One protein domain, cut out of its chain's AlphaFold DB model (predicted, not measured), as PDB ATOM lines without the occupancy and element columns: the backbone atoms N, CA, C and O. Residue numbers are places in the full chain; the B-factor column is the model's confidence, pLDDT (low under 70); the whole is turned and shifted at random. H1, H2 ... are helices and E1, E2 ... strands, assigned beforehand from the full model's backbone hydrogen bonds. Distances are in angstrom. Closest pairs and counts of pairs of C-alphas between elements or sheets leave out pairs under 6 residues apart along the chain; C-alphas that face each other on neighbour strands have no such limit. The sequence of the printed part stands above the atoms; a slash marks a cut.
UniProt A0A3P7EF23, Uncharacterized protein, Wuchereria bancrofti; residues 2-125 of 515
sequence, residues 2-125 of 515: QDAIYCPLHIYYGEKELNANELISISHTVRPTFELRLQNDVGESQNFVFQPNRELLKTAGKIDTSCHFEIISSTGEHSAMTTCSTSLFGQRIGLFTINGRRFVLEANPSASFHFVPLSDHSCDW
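What this domain is: This is residues 2 to 125 of the 515 residues of an uncharacterized protein of Wuchereria bancrofti (UniProt A0A3P7EF23). What would a viewer see first? The model is a closed barrel of eight strands, E1, E3, E4, E5, E6, E7, E8 and E9, with the short strand E2 paired onto E1 and the helix H1 outside the barrel, over one end. From the link between E4 and E5, residues 57 to 62 stick out into the open. What is it made of, and how large is it? The printed part has 124 residues, with one named helix and nine named strands in the order E1, E2, H1, E3, E4, E5, E6, E7, E8, E9; it is mostly strand, and its neighbour strands are antiparallel. The whole is compact, with a radius of gyration of the C-alphas of 14.6 A and spans of 49 by 33 by 29 A.

Where its parts are: Where do the first elements lie? E1 is residues 7 to 13, 19.7 A long from C-alpha 7 at (6.847, 23.978, 61.751), and E2 is residues 16 to 18. H1 is residues 20 to 29, 14.5 A from first to last C-alpha, and begins at C-alpha 20 at (6.067, 35.451, 50.831). Which strands come next? E3 is residues 34 to 40, 19.8 A long, and E4 is residues 45 to 52, 22.2 A long. E5, residues 68 to 72, and E6, residues 78 to 82, each measure 14.0 A. Which strands come last? E7 is residues 92 to 98, 16.9 A, and E8 is residues 101 to 107, 19.4 A. E9 is residues 113 to 117, 13.3 A, and ends at C-alpha 117 at (2.863, 17.967, 58.836).

How they stand to each other: What stands beside E1? E3 lies on one side of it, with N 10 and O 39 2.8 A apart, within hydrogen-bond range. On the other side lie E9, beside residues 7 to 9, and E2, beside residues 11 to 13. E1 and E2 form a hairpin, with N 18 and O 11 at 2.8 A. How does the ring go on from E3? E3 to E9 form a meander, each strand the antiparallel neighbour of the one before. E3 and E4 are a hairpin, with N 48 and O 36 at 2.8 A; E4 pairs with E5 at a directional angle of 124 degrees, as a hairpin with N 70 and O 51 at 2.9 A. Where does the ring close? Hairpin E8 and E9 has N 116 and O 104 at 2.9 A. E9 and E1 are antiparallel neighbours at 131 degrees between their directions, with N 7 and O 115 at 2.8 A. Where is H1? It is on the barrel, outside it, at a height over the sheet of 7.7 A, and its O i to N i+4 pairs are each within hydrogen-bond range. It is only just over none of the strands, E3 and E4 each having 2 of its C-alphas fall on them. Its closest C-alphas to E8 are those of Ala 20 and Ala 107, 6.4 A apart.

The domain as a whole: How far does the printed part reach? The two C-alphas farthest apart are those of Gln 2 and Gly 61, 49.8 A. Are there cuts or long links? The printed part has no cut, and the link from E4 to E5, 15 residues, is long. Where is confidence low? The mean pLDDT of the printed part is 76.1, with 33 residues under 70, among them residues 53 to 66 and 85 to 92.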
ATOM      1  N   GLN A   2      -6.577  18.763  69.194       47.68
ATOM      2  CA  GLN A   2      -5.121  18.894  69.309       47.68
ATOM      3  C   GLN A   2      -4.735  20.015  68.352       47.68
ATOM      4  O   GLN A   2      -5.188  19.984  67.205       47.68
ATOM      5  N   ASP A   3      -3.982  20.997  68.834       56.91
ATOM      6  CA  ASP A   3      -3.533  22.124  68.022       56.91
ATOM      7  C   ASP A   3      -2.732  21.615  66.819       56.91
ATOM      8  O   ASP A   3      -1.938  20.674  66.932       56.91
ATOM      9  N   ALA A   4      -2.986  22.197  65.646       67.77
ATOM     10  CA  ALA A   4      -2.165  21.938  64.475       67.77
ATOM     11  C   ALA A   4      -0.711  22.302  64.811       67.77
ATOM     12  O   ALA A   4      -0.442  23.347  65.402       67.77
ATOM     13  N   ILE A   5       0.219  21.411  64.475       79.76
ATOM     14  CA  ILE A   5       1.642  21.672  64.671       79.76
ATOM     15  C   ILE A   5       2.109  22.499  63.488       79.76
ATOM     16  O   ILE A   5       1.965  22.085  62.341       79.76
ATOM     17  N   TYR A   6       2.661  23.663  63.792       86.29
ATOM     18  CA  TYR A   6       3.234  24.570  62.818       86.29
ATOM     19  C   TYR A   6       4.749  24.500  62.938       86.29
ATOM     20  O   TYR A   6       5.299  24.709  64.019       86.29
ATOM     21  N   CYS A   7       5.409  24.169  61.836       89.02
ATOM     22  CA  CYS A   7       6.847  23.978  61.751       89.02
ATOM     23  C   CYS A   7       7.454  25.181  61.033       89.02
ATOM     24  O   CYS A   7       7.310  25.260  59.812       89.02
ATOM     25  N   PRO A   8       8.075  26.135  61.746       90.98
ATOM     26  CA  PRO A   8       8.639  27.317  61.110       90.98
ATOM     27  C   PRO A   8       9.632  26.942  60.009       90.98
ATOM     28  O   PRO A   8      10.371  25.957  60.120       90.98
ATOM     29  N   LEU A   9       9.588  27.706  58.920       92.50
ATOM     30  CA  LEU A   9      10.361  27.435  57.722       92.50
ATOM     31  C   LEU A   9      10.988  28.718  57.185       92.50
ATOM     32  O   LEU A   9      10.302  29.713  56.947       92.50
ATOM     33  N   HIS A  10      12.283  28.641  56.909       93.39
ATOM     34  CA  HIS A  10      13.050  29.680  56.244       93.39
ATOM     35  C   HIS A  10      13.306  29.270  54.794       93.39
ATOM     36  O   HIS A  10      13.809  28.176  54.524       93.39
ATOM     37  N   ILE A  11      12.946  30.138  53.851       93.29
ATOM     38  CA  ILE A  11      13.114  29.900  52.414       93.29
ATOM     39  C   ILE A  11      14.177  30.857  51.897       93.29
ATOM     40  O   ILE A  11      14.054  32.065  52.069       93.29
ATOM     41  N   TYR A  12      15.206  30.331  51.240       93.79
ATOM     42  CA  TYR A  12      16.314  31.112  50.704       93.79
ATOM     43  C   TYR A  12      16.400  30.992  49.184       93.79
ATOM     44  O   TYR A  12      16.240  29.902  48.632       93.79
ATOM     45  N   TYR A  13      16.744  32.098  48.527       90.81
ATOM     46  CA  TYR A  13      17.196  32.133  47.138       90.81
ATOM     47  C   TYR A  13      18.632  32.662  47.101       90.81
ATOM     48  O   TYR A  13      18.898  33.825  47.423       90.81
ATOM     49  N   GLY A  14      19.579  31.776  46.783       88.90
ATOM     50  CA  GLY A  14      21.000  32.023  47.036       88.90
ATOM     51  C   GLY A  14      21.264  32.228  48.532       88.90
ATOM     52  O   GLY A  14      20.932  31.376  49.356       88.90
ATOM     53  N   GLU A  15      21.842  33.375  48.892       90.14
ATOM     54  CA  GLU A  15      22.109  33.751  50.293       90.14
ATOM     55  C   GLU A  15      20.977  34.571  50.935       90.14
ATOM     56  O   GLU A  15      20.999  34.816  52.141       90.14
ATOM     57  N   LYS A  16      19.982  35.007  50.152       93.21
ATOM     58  CA  LYS A  16      18.907  35.876  50.635       93.21
ATOM     59  C   LYS A  16      17.744  35.050  51.176       93.21
ATOM     60  O   LYS A  16      17.173  34.246  50.444       93.21
ATOM     61  N   GLU A  17      17.361  35.300  52.426       94.22
ATOM     62  CA  GLU A  17      16.100  34.804  52.988       94.22
ATOM     63  C   GLU A  17      14.917  35.559  52.382       94.22
ATOM     64  O   GLU A  17      14.964  36.783  52.241       94.22
ATOM     65  N   LEU A  18      13.873  34.826  52.016       90.96
ATOM     66  CA  LEU A  18      12.680  35.344  51.372       90.96
ATOM     67  C   LEU A  18      11.510  35.374  52.347       90.96
ATOM     68  O   LEU A  18      11.270  34.417  53.081       90.96
ATOM     69  N   ASN A  19      10.713  36.433  52.264       89.71
ATOM     70  CA  ASN A  19       9.317  36.398  52.698       89.71
ATOM     71  C   ASN A  19       8.376  36.018  51.531       89.71
ATOM     72  O   ASN A  19       8.794  35.939  50.374       89.71
ATOM     73  N   ALA A  20       7.087  35.818  51.821       84.23
ATOM     74  CA  ALA A  20       6.067  35.451  50.831       84.23
ATOM     75  C   ALA A  20       5.996  36.404  49.626       84.23
ATOM     76  O   ALA A  20       5.918  35.945  48.490       84.23
ATOM     77  N   ASN A  21       6.101  37.719  49.844       82.99
ATOM     78  CA  ASN A  21       6.066  38.704  48.755       82.99
ATOM     79  C   ASN A  21       7.300  38.607  47.855       82.99
ATOM     80  O   ASN A  21       7.211  38.772  46.640       82.99
ATOM     81  N   GLU A  22       8.464  38.354  48.447       87.84
ATOM     82  CA  GLU A  22       9.712  38.212  47.703       87.84
ATOM     83  C   GLU A  22       9.748  36.911  46.905       87.84
ATOM     84  O   GLU A  22      10.223  36.922  45.772       87.84
ATOM     85  N   LEU A  23       9.192  35.822  47.449       86.00
ATOM     86  CA  LEU A  23       9.015  34.569  46.718       86.00
ATOM     87  C   LEU A  23       8.119  34.761  45.485       86.00
ATOM     88  O   LEU A  23       8.509  34.347  44.395       86.00
ATOM     89  N   ILE A  24       6.980  35.449  45.633       80.47
ATOM     90  CA  ILE A  24       6.091  35.807  44.513       80.47
ATOM     91  C   ILE A  24       6.826  36.698  43.495       80.47
ATOM     92  O   ILE A  24       6.726  36.525  42.285       80.47
ATOM     93  N   SER A  25       7.617  37.667  43.963       80.73
ATOM     94  CA  SER A  25       8.382  38.521  43.053       80.73
ATOM     95  C   SER A  25       9.437  37.737  42.267       80.73
ATOM     96  O   SER A  25       9.661  38.038  41.095       80.73
ATOM     97  N   ILE A  26      10.114  36.773  42.894       80.17
ATOM     98  CA  ILE A  26      11.126  35.930  42.243       80.17
ATOM     99  C   ILE A  26      10.469  35.003  41.224       80.17
ATOM    100  O   ILE A  26      10.955  34.918  40.096       80.17
ATOM    101  N   SER A  27       9.341  34.385  41.585       76.43
ATOM    102  CA  SER A  27       8.610  33.481  40.696       76.43
ATOM    103  C   SER A  27       8.163  34.167  39.402       76.43
ATOM    104  O   SER A  27       8.198  33.554  38.340       76.43
ATOM    105  N   HIS A  28       7.838  35.463  39.456       72.43
ATOM    106  CA  HIS A  28       7.427  36.241  38.281       72.43
ATOM    107  C   HIS A  28       8.590  36.822  37.458       72.43
ATOM    108  O   HIS A  28       8.388  37.236  36.316       72.43
ATOM    109  N   THR A  29       9.800  36.923  38.021       70.65
ATOM    110  CA  THR A  29      10.925  37.639  37.383       70.65
ATOM    111  C   THR A  29      12.010  36.724  36.826       70.65
ATOM    112  O   THR A  29      12.703  37.116  35.880       70.65
ATOM    113  N   VAL A  30      12.171  35.516  37.367       59.45
ATOM    114  CA  VAL A  30      13.243  34.592  36.977       59.45
ATOM    115  C   VAL A  30      12.766  33.631  35.880       59.45
ATOM    116  O   VAL A  30      11.715  33.009  35.984       59.45
ATOM    117  N   ARG A  31      13.550  33.509  34.798       60.17
ATOM    118  CA  ARG A  31      13.328  32.552  33.697       60.17
ATOM    119  C   ARG A  31      14.086  31.241  33.930       60.17
ATOM    120  O   ARG A  31      15.246  31.298  34.326       60.17
ATOM    121  N   PRO A  32      13.583  30.133  33.367       61.78
ATOM    122  CA  PRO A  32      12.298  29.530  33.684       61.78
ATOM    123  C   PRO A  32      12.366  28.774  35.017       61.78
ATOM    124  O   PRO A  32      11.364  28.712  35.698       61.78
ATOM    125  N   THR A  33      13.522  28.255  35.425       74.24
ATOM    126  CA  THR A  33      13.691  27.476  36.658       74.24
ATOM    127  C   THR A  33      14.410  28.292  37.731       74.24
ATOM    128  O   THR A  33      15.207  29.180  37.422       74.24
ATOM    129  N   PHE A  34      14.152  27.997  39.004       80.84
ATOM    130  CA  PHE A  34      14.895  28.587  40.119       80.84
ATOM    131  C   PHE A  34      15.070  27.585  41.259       80.84
ATOM    132  O   PHE A  34      14.224  26.725  41.489       80.84
ATOM    133  N   GLU A  35      16.184  27.695  41.978       86.83
ATOM    134  CA  GLU A  35      16.494  26.844  43.124       86.83
ATOM    135  C   GLU A  35      16.176  27.579  44.425       86.83
ATOM    136  O   GLU A  35      16.672  28.685  44.654       86.83
ATOM    137  N   LEU A  36      15.363  26.966  45.286       89.62
ATOM    138  CA  LEU A  36      15.158  27.425  46.655       89.62
ATOM    139  C   LEU A  36      15.805  26.453  47.631       89.62
ATOM    140  O   LEU A  36      15.676  25.235  47.498       89.62
ATOM    141  N   ARG A  37      16.431  27.002  48.668       91.58
ATOM    142  CA  ARG A  37      16.863  26.239  49.835       91.58
ATOM    143  C   ARG A  37      15.854  26.446  50.952       91.58
ATOM    144  O   ARG A  37      15.676  27.562  51.430       91.58
ATOM    145  N   LEU A  38      15.211  25.369  51.368       91.45
ATOM    146  CA  LEU A  38      14.274  25.358  52.483       91.45
ATOM    147  C   LEU A  38      15.020  24.871  53.730       91.45
ATOM    148  O   LEU A  38      15.725  23.866  53.664       91.45
ATOM    149  N   GLN A  39      14.895  25.580  54.852       91.68
ATOM    150  CA  GLN A  39      15.607  25.295  56.100       91.68
ATOM    151  C   GLN A  39      14.675  25.408  57.309       91.68
ATOM    152  O   GLN A  39      13.918  26.370  57.422       91.68
ATOM    153  N   ASN A  40      14.736  24.435  58.219       88.77
ATOM    154  CA  ASN A  40      13.979  24.462  59.473       88.77
ATOM    155  C   ASN A  40      14.782  25.112  60.620       88.77
ATOM    156  O   ASN A  40      15.992  25.323  60.509       88.77
ATOM    157  N   ASP A  41      14.124  25.368  61.754       86.54
ATOM    158  CA  ASP A  41      14.734  26.014  62.934       86.54
ATOM    159  C   ASP A  41      15.900  25.231  63.564       86.54
ATOM    160  O   ASP A  41      16.711  25.799  64.296       86.54
ATOM    161  N   VAL A  42      16.003  23.922  63.301       84.64
ATOM    162  CA  VAL A  42      17.118  23.088  63.790       84.64
ATOM    163  C   VAL A  42      18.302  23.046  62.817       84.64
ATOM    164  O   VAL A  42      19.305  22.390  63.099       84.64
ATOM    165  N   GLY A  43      18.219  23.780  61.703       83.22
ATOM    166  CA  GLY A  43      19.299  23.974  60.740       83.22
ATOM    167  C   GLY A  43      19.365  22.933  59.622       83.22
ATOM    168  O   GLY A  43      20.243  23.047  58.765       83.22
ATOM    169  N   GLU A  44      18.455  21.957  59.584       85.88
ATOM    170  CA  GLU A  44      18.353  21.000  58.479       85.88
ATOM    171  C   GLU A  44      17.838  21.724  57.233       85.88
ATOM    172  O   GLU A  44      16.863  22.476  57.307       85.88
ATOM    173  N   SER A  45      18.483  21.499  56.087       88.34
ATOM    174  CA  SER A  45      18.137  22.179  54.841       88.34
ATOM    175  C   SER A  45      18.083  21.239  53.648       88.34
ATOM    176  O   SER A  45      18.925  20.350  53.529       88.34
ATOM    177  N   GLN A  46      17.164  21.519  52.731       86.20
ATOM    178  CA  GLN A  46      17.008  20.812  51.467       86.20
ATOM    179  C   GLN A  46      16.900  21.828  50.325       86.20
ATOM    180  O   GLN A  46      16.200  22.836  50.443       86.20
ATOM    181  N   ASN A  47      17.594  21.554  49.224       86.79
ATOM    182  CA  ASN A  47      17.493  22.350  48.008       86.79
ATOM    183  C   ASN A  47      16.459  21.747  47.059       86.79
ATOM    184  O   ASN A  47      16.360  20.526  46.923       86.79
ATOM    185  N   PHE A  48      15.729  22.626  46.384       85.19
ATOM    186  CA  PHE A  48      14.654  22.284  45.475       85.19
ATOM    187  C   PHE A  48      14.734  23.153  44.224       85.19
ATOM    188  O   PHE A  48      14.651  24.377  44.315       85.19
ATOM    189  N   VAL A  49      14.873  22.526  43.057       82.58
ATOM    190  CA  VAL A  49      14.870  23.218  41.763       82.58
ATOM    191  C   VAL A  49      13.458  23.185  41.201       82.58
ATOM    192  O   VAL A  49      13.006  22.167  40.683       82.58
ATOM    193  N   PHE A  50      12.760  24.306  41.326       81.74
ATOM    194  CA  PHE A  50      11.398  24.462  40.847       81.74
ATOM    195  C   PHE A  50      11.379  24.695  39.345       81.74
ATOM    196  O   PHE A  50      12.125  25.530  38.815       81.74
ATOM    197  N   GLN A  51      10.483  23.978  38.673       76.91
ATOM    198  CA  GLN A  51      10.175  24.196  37.273       76.91
ATOM    199  C   GLN A  51       8.747  24.724  37.117       76.91
ATOM    200  O   GLN A  51       7.836  24.211  37.765       76.91
ATOM    201  N   PRO A  52       8.534  25.740  36.270       72.86
ATOM    202  CA  PRO A  52       7.223  26.281  35.987       72.86
ATOM    203  C   PRO A  52       6.417  25.230  35.241       72.86
ATOM    204  O   PRO A  52       6.896  24.662  34.251       72.86
ATOM    205  N   ASN A  53       5.183  25.008  35.676       66.41
ATOM    206  CA  ASN A  53       4.230  24.311  34.836       66.41
ATOM    207  C   ASN A  53       3.892  25.287  33.702       66.41
ATOM    208  O   ASN A  53       3.268  26.308  33.969       66.41
ATOM    209  N   ARG A  54       4.419  25.088  32.483       58.21
ATOM    210  CA  ARG A  54       4.243  26.056  31.382       58.21
ATOM    211  C   ARG A  54       2.749  26.290  31.150       58.21
ATOM    212  O   ARG A  54       2.081  25.484  30.516       58.21
ATOM    213  N   GLU A  55       2.231  27.400  31.658       47.65
ATOM    214  CA  GLU A  55       0.859  27.828  31.426       47.65
ATOM    215  C   GLU A  55       0.649  28.142  29.942       47.65
ATOM    216  O   GLU A  55       1.534  28.692  29.285       47.65
ATOM    217  N   LEU A  56      -0.533  27.771  29.433       46.41
ATOM    218  CA  LEU A  56      -1.223  28.336  28.268       46.41
ATOM    219  C   LEU A  56      -0.348  29.117  27.268       46.41
ATOM    220  O   LEU A  56      -0.591  30.287  26.959       46.41
ATOM    221  N   LEU A  57       0.617  28.449  26.638       41.62
ATOM    222  CA  LEU A  57       1.244  28.952  25.420       41.62
ATOM    223  C   LEU A  57       0.242  28.818  24.264       41.62
ATOM    224  O   LEU A  57       0.418  27.945  23.418       41.62
ATOM    225  N   LYS A  58      -0.822  29.645  24.239       39.73
ATOM    226  CA  LYS A  58      -1.521  30.092  23.006       39.73
ATOM    227  C   LYS A  58      -2.732  31.013  23.177       39.73
ATOM    228  O   LYS A  58      -3.212  31.508  22.155       39.73
ATOM    229  N   THR A  59      -3.215  31.334  24.375       35.39
ATOM    230  CA  THR A  59      -4.371  32.244  24.485       35.39
ATOM    231  C   THR A  59      -3.919  33.709  24.501       35.39
ATOM    232  O   THR A  59      -3.628  34.294  25.534       35.39
ATOM    233  N   ALA A  60      -3.854  34.309  23.308       37.43
ATOM    234  CA  ALA A  60      -3.888  35.757  23.073       37.43
ATOM    235  C   ALA A  60      -2.821  36.634  23.777       37.43
ATOM    236  O   ALA A  60      -3.142  37.515  24.566       37.43
ATOM    237  N   GLY A  61      -1.550  36.497  23.387       37.54
ATOM    238  CA  GLY A  61      -0.598  37.625  23.344       37.54
ATOM    239  C   GLY A  61      -0.197  38.320  24.656       37.54
ATOM    240  O   GLY A  61       0.549  39.298  24.592       37.54
ATOM    241  N   LYS A  62      -0.624  37.846  25.828       41.58
ATOM    242  CA  LYS A  62      -0.042  38.240  27.116       41.58
ATOM    243  C   LYS A  62       0.997  37.204  27.532       41.58
ATOM    244  O   LYS A  62       0.735  36.009  27.485       41.58
ATOM    245  N   ILE A  63       2.187  37.686  27.891       44.26
ATOM    246  CA  ILE A  63       3.203  36.889  28.583       44.26
ATOM    247  C   ILE A  63       2.618  36.612  29.963       44.26
ATOM    248  O   ILE A  63       2.620  37.504  30.808       44.26
ATOM    249  N   ASP A  64       2.047  35.430  30.140       52.40
ATOM    250  CA  ASP A  64       1.571  34.997  31.442       52.40
ATOM    251  C   ASP A  64       2.764  34.474  32.242       52.40
ATOM    252  O   ASP A  64       3.550  33.649  31.764       52.40
ATOM    253  N   THR A  65       2.992  35.062  33.411       56.20
ATOM    254  CA  THR A  65       4.059  34.644  34.319       56.20
ATOM    255  C   THR A  65       3.616  33.367  35.004       56.20
ATOM    256  O   THR A  65       2.746  33.434  35.863       56.20
ATOM    257  N   SER A  66       4.244  32.238  34.660       65.29
ATOM    258  CA  SER A  66       3.999  30.968  35.344       65.29
ATOM    259  C   SER A  66       4.133  31.160  36.846       65.29
ATOM    260  O   SER A  66       5.213  31.502  37.331       65.29
ATOM    261  N   CYS A  67       3.054  30.917  37.577       74.59
ATOM    262  CA  CYS A  67       3.045  31.019  39.029       74.59
ATOM    263  C   CYS A  67       2.808  29.656  39.698       74.59
ATOM    264  O   CYS A  67       2.912  29.562  40.923       74.59
ATOM    265  N   HIS A  68       2.604  28.593  38.913       79.69
ATOM    266  CA  HIS A  68       2.619  27.197  39.351       79.69
ATOM    267  C   HIS A  68       3.963  26.525  39.100       79.69
ATOM    268  O   HIS A  68       4.547  26.660  38.024       79.69
ATOM    269  N   PHE A  69       4.429  25.765  40.087       82.66
ATOM    270  CA  PHE A  69       5.723  25.105  40.048       82.66
ATOM    271  C   PHE A  69       5.650  23.681  40.568       82.66
ATOM    272  O   PHE A  69       4.973  23.394  41.555       82.66
ATOM    273  N   GLU A  70       6.426  22.815  39.938       84.61
ATOM    274  CA  GLU A  70       6.566  21.411  40.293       84.61
ATOM    275  C   GLU A  70       8.038  21.069  40.488       84.61
ATOM    276  O   GLU A  70       8.940  21.729  39.954       84.61
ATOM    277  N   ILE A  71       8.274  20.031  41.283       81.94
ATOM    278  CA  ILE A  71       9.587  19.445  41.506       81.94
ATOM    279  C   ILE A  71       9.423  17.944  41.595       81.94
ATOM    280  O   ILE A  71       8.529  17.453  42.283       81.94
ATOM    281  N   ILE A  72      10.363  17.236  40.989       77.50
ATOM    282  CA  ILE A  72      10.660  15.849  41.316       77.50
ATOM    283  C   ILE A  72      12.020  15.871  42.015       77.50
ATOM    284  O   ILE A  72      12.974  16.424  41.475       77.50
ATOM    285  N   SER A  73      12.110  15.368  43.244       73.95
ATOM    286  CA  SER A  73      13.372  15.276  43.983       73.95
ATOM    287  C   SER A  73      14.270  14.181  43.394       73.95
ATOM    288  O   SER A  73      13.827  13.336  42.620       73.95
ATOM    289  N   SER A  74      15.539  14.129  43.805       64.25
ATOM    290  CA  SER A  74      16.447  13.026  43.440       64.25
ATOM    291  C   SER A  74      16.015  11.657  43.972       64.25
ATOM    292  O   SER A  74      16.458  10.634  43.459       64.25
ATOM    293  N   THR A  75      15.139  11.628  44.978       66.71
ATOM    294  CA  THR A  75      14.484  10.413  45.484       66.71
ATOM    295  C   THR A  75      13.221  10.052  44.695       66.71
ATOM    296  O   THR A  75      12.554   9.081  45.039       66.71
ATOM    297  N   GLY A  76      12.894  10.804  43.638       69.94
ATOM    298  CA  GLY A  76      11.702  10.609  42.816       69.94
ATOM    299  C   GLY A  76      10.431  11.192  43.429       69.94
ATOM    300  O   GLY A  76       9.348  10.883  42.956       69.94
ATOM    301  N   GLU A  77      10.527  12.019  44.475       80.10
ATOM    302  CA  GLU A  77       9.372  12.550  45.203       80.10
ATOM    303  C   GLU A  77       8.837  13.828  44.563       80.10
ATOM    304  O   GLU A  77       9.585  14.768  44.307       80.10
ATOM    305  N   HIS A  78       7.525  13.888  44.347       84.16
ATOM    306  CA  HIS A  78       6.870  15.003  43.685       84.16
ATOM    307  C   HIS A  78       6.371  15.994  44.732       84.16
ATOM    308  O   HIS A  78       5.772  15.619  45.747       84.16
ATOM    309  N   SER A  79       6.633  17.267  44.472       87.93
ATOM    310  CA  SER A  79       6.139  18.393  45.251       87.93
ATOM    311  C   SER A  79       5.632  19.462  44.298       87.93
ATOM    312  O   SER A  79       6.205  19.675  43.233       87.93
ATOM    313  N   ALA A  80       4.572  20.154  44.695       88.32
ATOM    314  CA  ALA A  80       3.973  21.215  43.898       88.32
ATOM    315  C   ALA A  80       3.741  22.455  44.757       88.32
ATOM    316  O   ALA A  80       3.399  22.348  45.939       88.32
ATOM    317  N   MET A  81       3.895  23.633  44.162       87.12
ATOM    318  CA  MET A  81       3.546  24.900  44.792       87.12
ATOM    319  C   MET A  81       2.918  25.880  43.803       87.12
ATOM    320  O   MET A  81       3.148  25.829  42.598       87.12
ATOM    321  N   THR A  82       2.139  26.811  44.331       82.41
ATOM    322  CA  THR A  82       1.540  27.932  43.624       82.41
ATOM    323  C   THR A  82       1.896  29.235  44.320       82.41
ATOM    324  O   THR A  82       1.725  29.382  45.526       82.41
ATOM    325  N   THR A  83       2.352  30.202  43.537       80.86
ATOM    326  CA  THR A  83       2.497  31.609  43.928       80.86
ATOM    327  C   THR A  83       1.362  32.471  43.370       80.86
ATOM    328  O   THR A  83       1.334  33.676  43.612       80.86
ATOM    329  N   CYS A  84       0.400  31.858  42.667       72.53
ATOM    330  CA  CYS A  84      -0.781  32.528  42.138       72.53
ATOM    331  C   CYS A  84      -1.754  32.831  43.285       72.53
ATOM    332  O   CYS A  84      -2.580  31.986  43.626       72.53
ATOM    333  N   SER A  85      -1.633  33.997  43.930       64.74
ATOM    334  CA  SER A  85      -2.770  34.676  44.569       64.74
ATOM    335  C   SER A  85      -2.433  36.074  45.093       64.74
ATOM    336  O   SER A  85      -1.334  36.347  45.571       64.74
ATOM    337  N   THR A  86      -3.443  36.943  45.071       54.22
ATOM    338  CA  THR A  86      -3.442  38.348  45.505       54.22
ATOM    339  C   THR A  86      -3.842  38.549  46.973       54.22
ATOM    340  O   THR A  86      -3.683  39.647  47.511       54.22
ATOM    341  N   SER A  87      -4.316  37.503  47.662       52.56
ATOM    342  CA  SER A  87      -4.671  37.556  49.086       52.56
ATOM    343  C   SER A  87      -3.603  36.869  49.936       52.56
ATOM    344  O   SER A  87      -3.678  35.673  50.208       52.56
ATOM    345  N   LEU A  88      -2.628  37.646  50.412       47.24
ATOM    346  CA  LEU A  88      -1.510  37.190  51.258       47.24
ATOM    347  C   LEU A  88      -1.923  36.546  52.596       47.24
ATOM    348  O   LEU A  88      -1.087  35.979  53.296       47.24
ATOM    349  N   PHE A  89      -3.190  36.642  52.990       51.07
ATOM    350  CA  PHE A  89      -3.641  36.176  54.294       51.07
ATOM    351  C   PHE A  89      -3.995  34.680  54.264       51.07
ATOM    352  O   PHE A  89      -5.119  34.306  53.943       51.07
ATOM    353  N   GLY A  90      -3.032  33.830  54.639       52.36
ATOM    354  CA  GLY A  90      -3.283  32.453  55.091       52.36
ATOM    355  C   GLY A  90      -3.528  31.402  54.004       52.36
ATOM    356  O   GLY A  90      -4.223  30.419  54.262       52.36
ATOM    357  N   GLN A  91      -2.997  31.581  52.793       61.98
ATOM    358  CA  GLN A  91      -3.133  30.564  51.748       61.98
ATOM    359  C   GLN A  91      -2.063  29.470  51.841       61.98
ATOM    360  O   GLN A  91      -0.891  29.725  52.130       61.98
ATOM    361  N   ARG A  92      -2.491  28.234  51.549       67.46
ATOM    362  CA  ARG A  92      -1.619  27.085  51.284       67.46
ATOM    363  C   ARG A  92      -0.925  27.297  49.948       67.46
ATOM    364  O   ARG A  92      -1.580  27.310  48.911       67.46
ATOM    365  N   ILE A  93       0.388  27.461  50.000       78.45
ATOM    366  CA  ILE A  93       1.251  27.752  48.855       78.45
ATOM    367  C   ILE A  93       1.731  26.456  48.212       78.45
ATOM    368  O   ILE A  93       2.007  26.455  47.025       78.45
ATOM    369  N   GLY A  94       1.810  25.335  48.931       86.55
ATOM    370  CA  GLY A  94       2.282  24.097  48.316       86.55
ATOM    371  C   GLY A  94       2.018  22.827  49.104       86.55
ATOM    372  O   GLY A  94       1.644  22.854  50.275       86.55
ATOM    373  N   LEU A  95       2.246  21.705  48.432       87.29
ATOM    374  CA  LEU A  95       2.203  20.351  48.961       87.29
ATOM    375  C   LEU A  95       3.545  19.696  48.648       87.29
ATOM    376  O   LEU A  95       3.891  19.499  47.483       87.29
ATOM    377  N   PHE A  96       4.287  19.375  49.699       87.22
ATOM    378  CA  PHE A  96       5.647  18.865  49.621       87.22
ATOM    379  C   PHE A  96       5.716  17.435  50.128       87.22
ATOM    380  O   PHE A  96       5.133  17.118  51.166       87.22
ATOM    381  N   THR A  97       6.477  16.605  49.422       84.06
ATOM    382  CA  THR A  97       6.872  15.266  49.867       84.06
ATOM    383  C   THR A  97       8.383  15.251  50.045       84.06
ATOM    384  O   THR A  97       9.115  15.549  49.105       84.06
ATOM    385  N   ILE A  98       8.843  14.971  51.266       82.39
ATOM    386  CA  ILE A  98      10.255  15.029  51.654       82.39
ATOM    387  C   ILE A  98      10.565  13.798  52.506       82.39
ATOM    388  O   ILE A  98      10.074  13.681  53.632       82.39
ATOM    389  N   ASN A  99      11.373  12.875  51.977       78.23
ATOM    390  CA  ASN A  99      11.757  11.623  52.644       78.23
ATOM    391  C   ASN A  99      10.541  10.800  53.121       78.23
ATOM    392  O   ASN A  99      10.506  10.244  54.224       78.23
ATOM    393  N   GLY A 100       9.504  10.777  52.295       74.21
ATOM    394  CA  GLY A 100       8.221  10.134  52.497       74.21
ATOM    395  C   GLY A 100       7.230  10.961  53.316       74.21
ATOM    396  O   GLY A 100       6.029  10.686  53.306       74.21
ATOM    397  N   ARG A 101       7.673  11.998  54.023       78.58
ATOM    398  CA  ARG A 101       6.781  12.819  54.843       78.58
ATOM    399  C   ARG A 101       6.117  13.886  53.991       78.58
ATOM    400  O   ARG A 101       6.756  14.482  53.130       78.58
ATOM    401  N   ARG A 102       4.830  14.127  54.242       81.55
ATOM    402  CA  ARG A 102       4.058  15.133  53.513       81.55
ATOM    403  C   ARG A 102       3.790  16.356  54.369       81.55
ATOM    404  O   ARG A 102       3.351  16.237  55.518       81.55
ATOM    405  N   PHE A 103       4.012  17.516  53.769       85.16
ATOM    406  CA  PHE A 103       3.844  18.809  54.401       85.16
ATOM    407  C   PHE A 103       3.051  19.742  53.502       85.16
ATOM    408  O   PHE A 103       3.236  19.776  52.287       85.16
ATOM    409  N   VAL A 104       2.193  20.538  54.119       86.18
ATOM    410  CA  VAL A 104       1.583  21.688  53.460       86.18
ATOM    411  C   VAL A 104       2.434  22.910  53.764       86.18
ATOM    412  O   VAL A 104       2.658  23.209  54.936       86.18
ATOM    413  N   LEU A 105       2.890  23.606  52.726       87.32
ATOM    414  CA  LEU A 105       3.530  24.911  52.854       87.32
ATOM    415  C   LEU A 105       2.456  25.992  52.973       87.32
ATOM    416  O   LEU A 105       1.615  26.124  52.082       87.32
ATOM    417  N   GLU A 106       2.515  26.793  54.029       86.15
ATOM    418  CA  GLU A 106       1.610  27.918  54.273       86.15
ATOM    419  C   GLU A 106       2.407  29.207  54.503       86.15
ATOM    420  O   GLU A 106       3.485  29.192  55.108       86.15
ATOM    421  N   ALA A 107       1.867  30.337  54.034       85.21
ATOM    422  CA  ALA A 107       2.342  31.659  54.431       85.21
ATOM    423  C   ALA A 107       1.470  32.237  55.547       85.21
ATOM    424  O   ALA A 107       0.242  32.299  55.459       85.21
ATOM    425  N   ASN A 108       2.136  32.717  56.591       82.04
ATOM    426  CA  ASN A 108       1.517  33.447  57.681       82.04
ATOM    427  C   ASN A 108       1.107  34.864  57.241       82.04
ATOM    428  O   ASN A 108       1.724  35.432  56.338       82.04
ATOM    429  N   PRO A 109       0.179  35.517  57.967       79.82
ATOM    430  CA  PRO A 109      -0.129  36.939  57.784       79.82
ATOM    431  C   PRO A 109       1.090  37.875  57.870       79.82
ATOM    432  O   PRO A 109       1.079  38.960  57.299       79.82
ATOM    433  N   SER A 110       2.152  37.461  58.573       80.70
ATOM    434  CA  SER A 110       3.440  38.164  58.657       80.70
ATOM    435  C   SER A 110       4.363  37.936  57.451       80.70
ATOM    436  O   SER A 110       5.521  38.339  57.501       80.70
ATOM    437  N   ALA A 111       3.888  37.260  56.400       82.40
ATOM    438  CA  ALA A 111       4.651  36.831  55.226       82.40
ATOM    439  C   ALA A 111       5.809  35.848  55.513       82.40
ATOM    440  O   ALA A 111       6.629  35.606  54.630       82.40
ATOM    441  N   SER A 112       5.879  35.266  56.715       86.63
ATOM    442  CA  SER A 112       6.784  34.148  57.024       86.63
ATOM    443  C   SER A 112       6.160  32.811  56.624       86.63
ATOM    444  O   SER A 112       4.937  32.710  56.523       86.63
ATOM    445  N   PHE A 113       6.977  31.774  56.453       90.15
ATOM    446  CA  PHE A 113       6.507  30.448  56.055       90.15
ATOM    447  C   PHE A 113       6.493  29.466  57.218       90.15
ATOM    448  O   PHE A 113       7.247  29.588  58.187       90.15
ATOM    449  N   HIS A 114       5.642  28.457  57.099       89.03
ATOM    450  CA  HIS A 114       5.711  27.275  57.936       89.03
ATOM    451  C   HIS A 114       5.206  26.050  57.172       89.03
ATOM    452  O   HIS A 114       4.420  26.157  56.228       89.03
ATOM    453  N   PHE A 115       5.645  24.879  57.615       89.26
ATOM    454  CA  PHE A 115       5.069  23.607  57.220       89.26
ATOM    455  C   PHE A 115       4.036  23.123  58.230       89.26
ATOM    456  O   PHE A 115       4.228  23.235  59.441       89.26
ATOM    457  N   VAL A 116       2.970  22.512  57.722       84.88
ATOM    458  CA  VAL A 116       2.018  21.729  58.512       84.88
ATOM    459  C   VAL A 116       2.202  20.247  58.155       84.88
ATOM    460  O   VAL A 116       1.950  19.873  57.005       84.88
ATOM    461  N   PRO A 117       2.655  19.389  59.090       81.56
ATOM    462  CA  PRO A 117       2.863  17.967  58.836       81.56
ATOM    463  C   PRO A 117       1.536  17.202  58.769       81.56
ATOM    464  O   PRO A 117       0.642  17.424  59.589       81.56
ATOM    465  N   LEU A 118       1.425  16.262  57.823       75.16
ATOM    466  CA  LEU A 118       0.169  15.550  57.536       75.16
ATOM    467  C   LEU A 118       0.064  14.139  58.146       75.16
ATOM    468  O   LEU A 118      -1.052  13.686  58.391       75.16
ATOM    469  N   SER A 119       1.179  13.448  58.418       64.68
ATOM    470  CA  SER A 119       1.175  12.081  58.983       64.68
ATOM    471  C   SER A 119       1.665  12.002  60.432       64.68
ATOM    472  O   SER A 119       1.011  11.386  61.268       64.68
ATOM    473  N   ASP A 120       2.786  12.663  60.745       66.00
ATOM    474  CA  ASP A 120       3.584  12.314  61.933       66.00
ATOM    475  C   ASP A 120       3.466  13.318  63.084       66.00
ATOM    476  O   ASP A 120       4.093  13.123  64.126       66.00
ATOM    477  N   HIS A 121       2.715  14.416  62.912       70.19
ATOM    478  CA  HIS A 121       2.708  15.525  63.880       70.19
ATOM    479  C   HIS A 121       4.141  15.952  64.272       70.19
ATOM    480  O   HIS A 121       4.426  16.291  65.418       70.19
ATOM    481  N   SER A 122       5.062  15.899  63.311       77.51
ATOM    482  CA  SER A 122       6.484  16.133  63.520       77.51
ATOM    483  C   SER A 122       7.002  17.124  62.491       77.51
ATOM    484  O   SER A 122       6.666  17.025  61.315       77.51
ATOM    485  N   CYS A 123       7.840  18.054  62.945       82.53
ATOM    486  CA  CYS A 123       8.573  18.987  62.085       82.53
ATOM    487  C   CYS A 123       9.873  18.403  61.531       82.53
ATOM    488  O   CYS A 123      10.561  19.057  60.754       82.53
ATOM    489  N   ASP A 124      10.229  17.190  61.957       78.69
ATOM    490  CA  ASP A 124      11.368  16.471  61.410       78.69
ATOM    491  C   ASP A 124      11.033  15.981  59.997       78.69
ATOM    492  O   ASP A 124      10.005  15.348  59.752       78.69
ATOM    493  N   TRP A 125      11.946  16.222  59.075       78.26
ATOM    494  CA  TRP A 125      11.898  15.798  57.677       78.26
ATOM    495  C   TRP A 125      13.216  15.164  57.216       78.26
ATOM    496  O   TRP A 125      13.357  14.812  56.046       78.26
TER     497      TRP A 125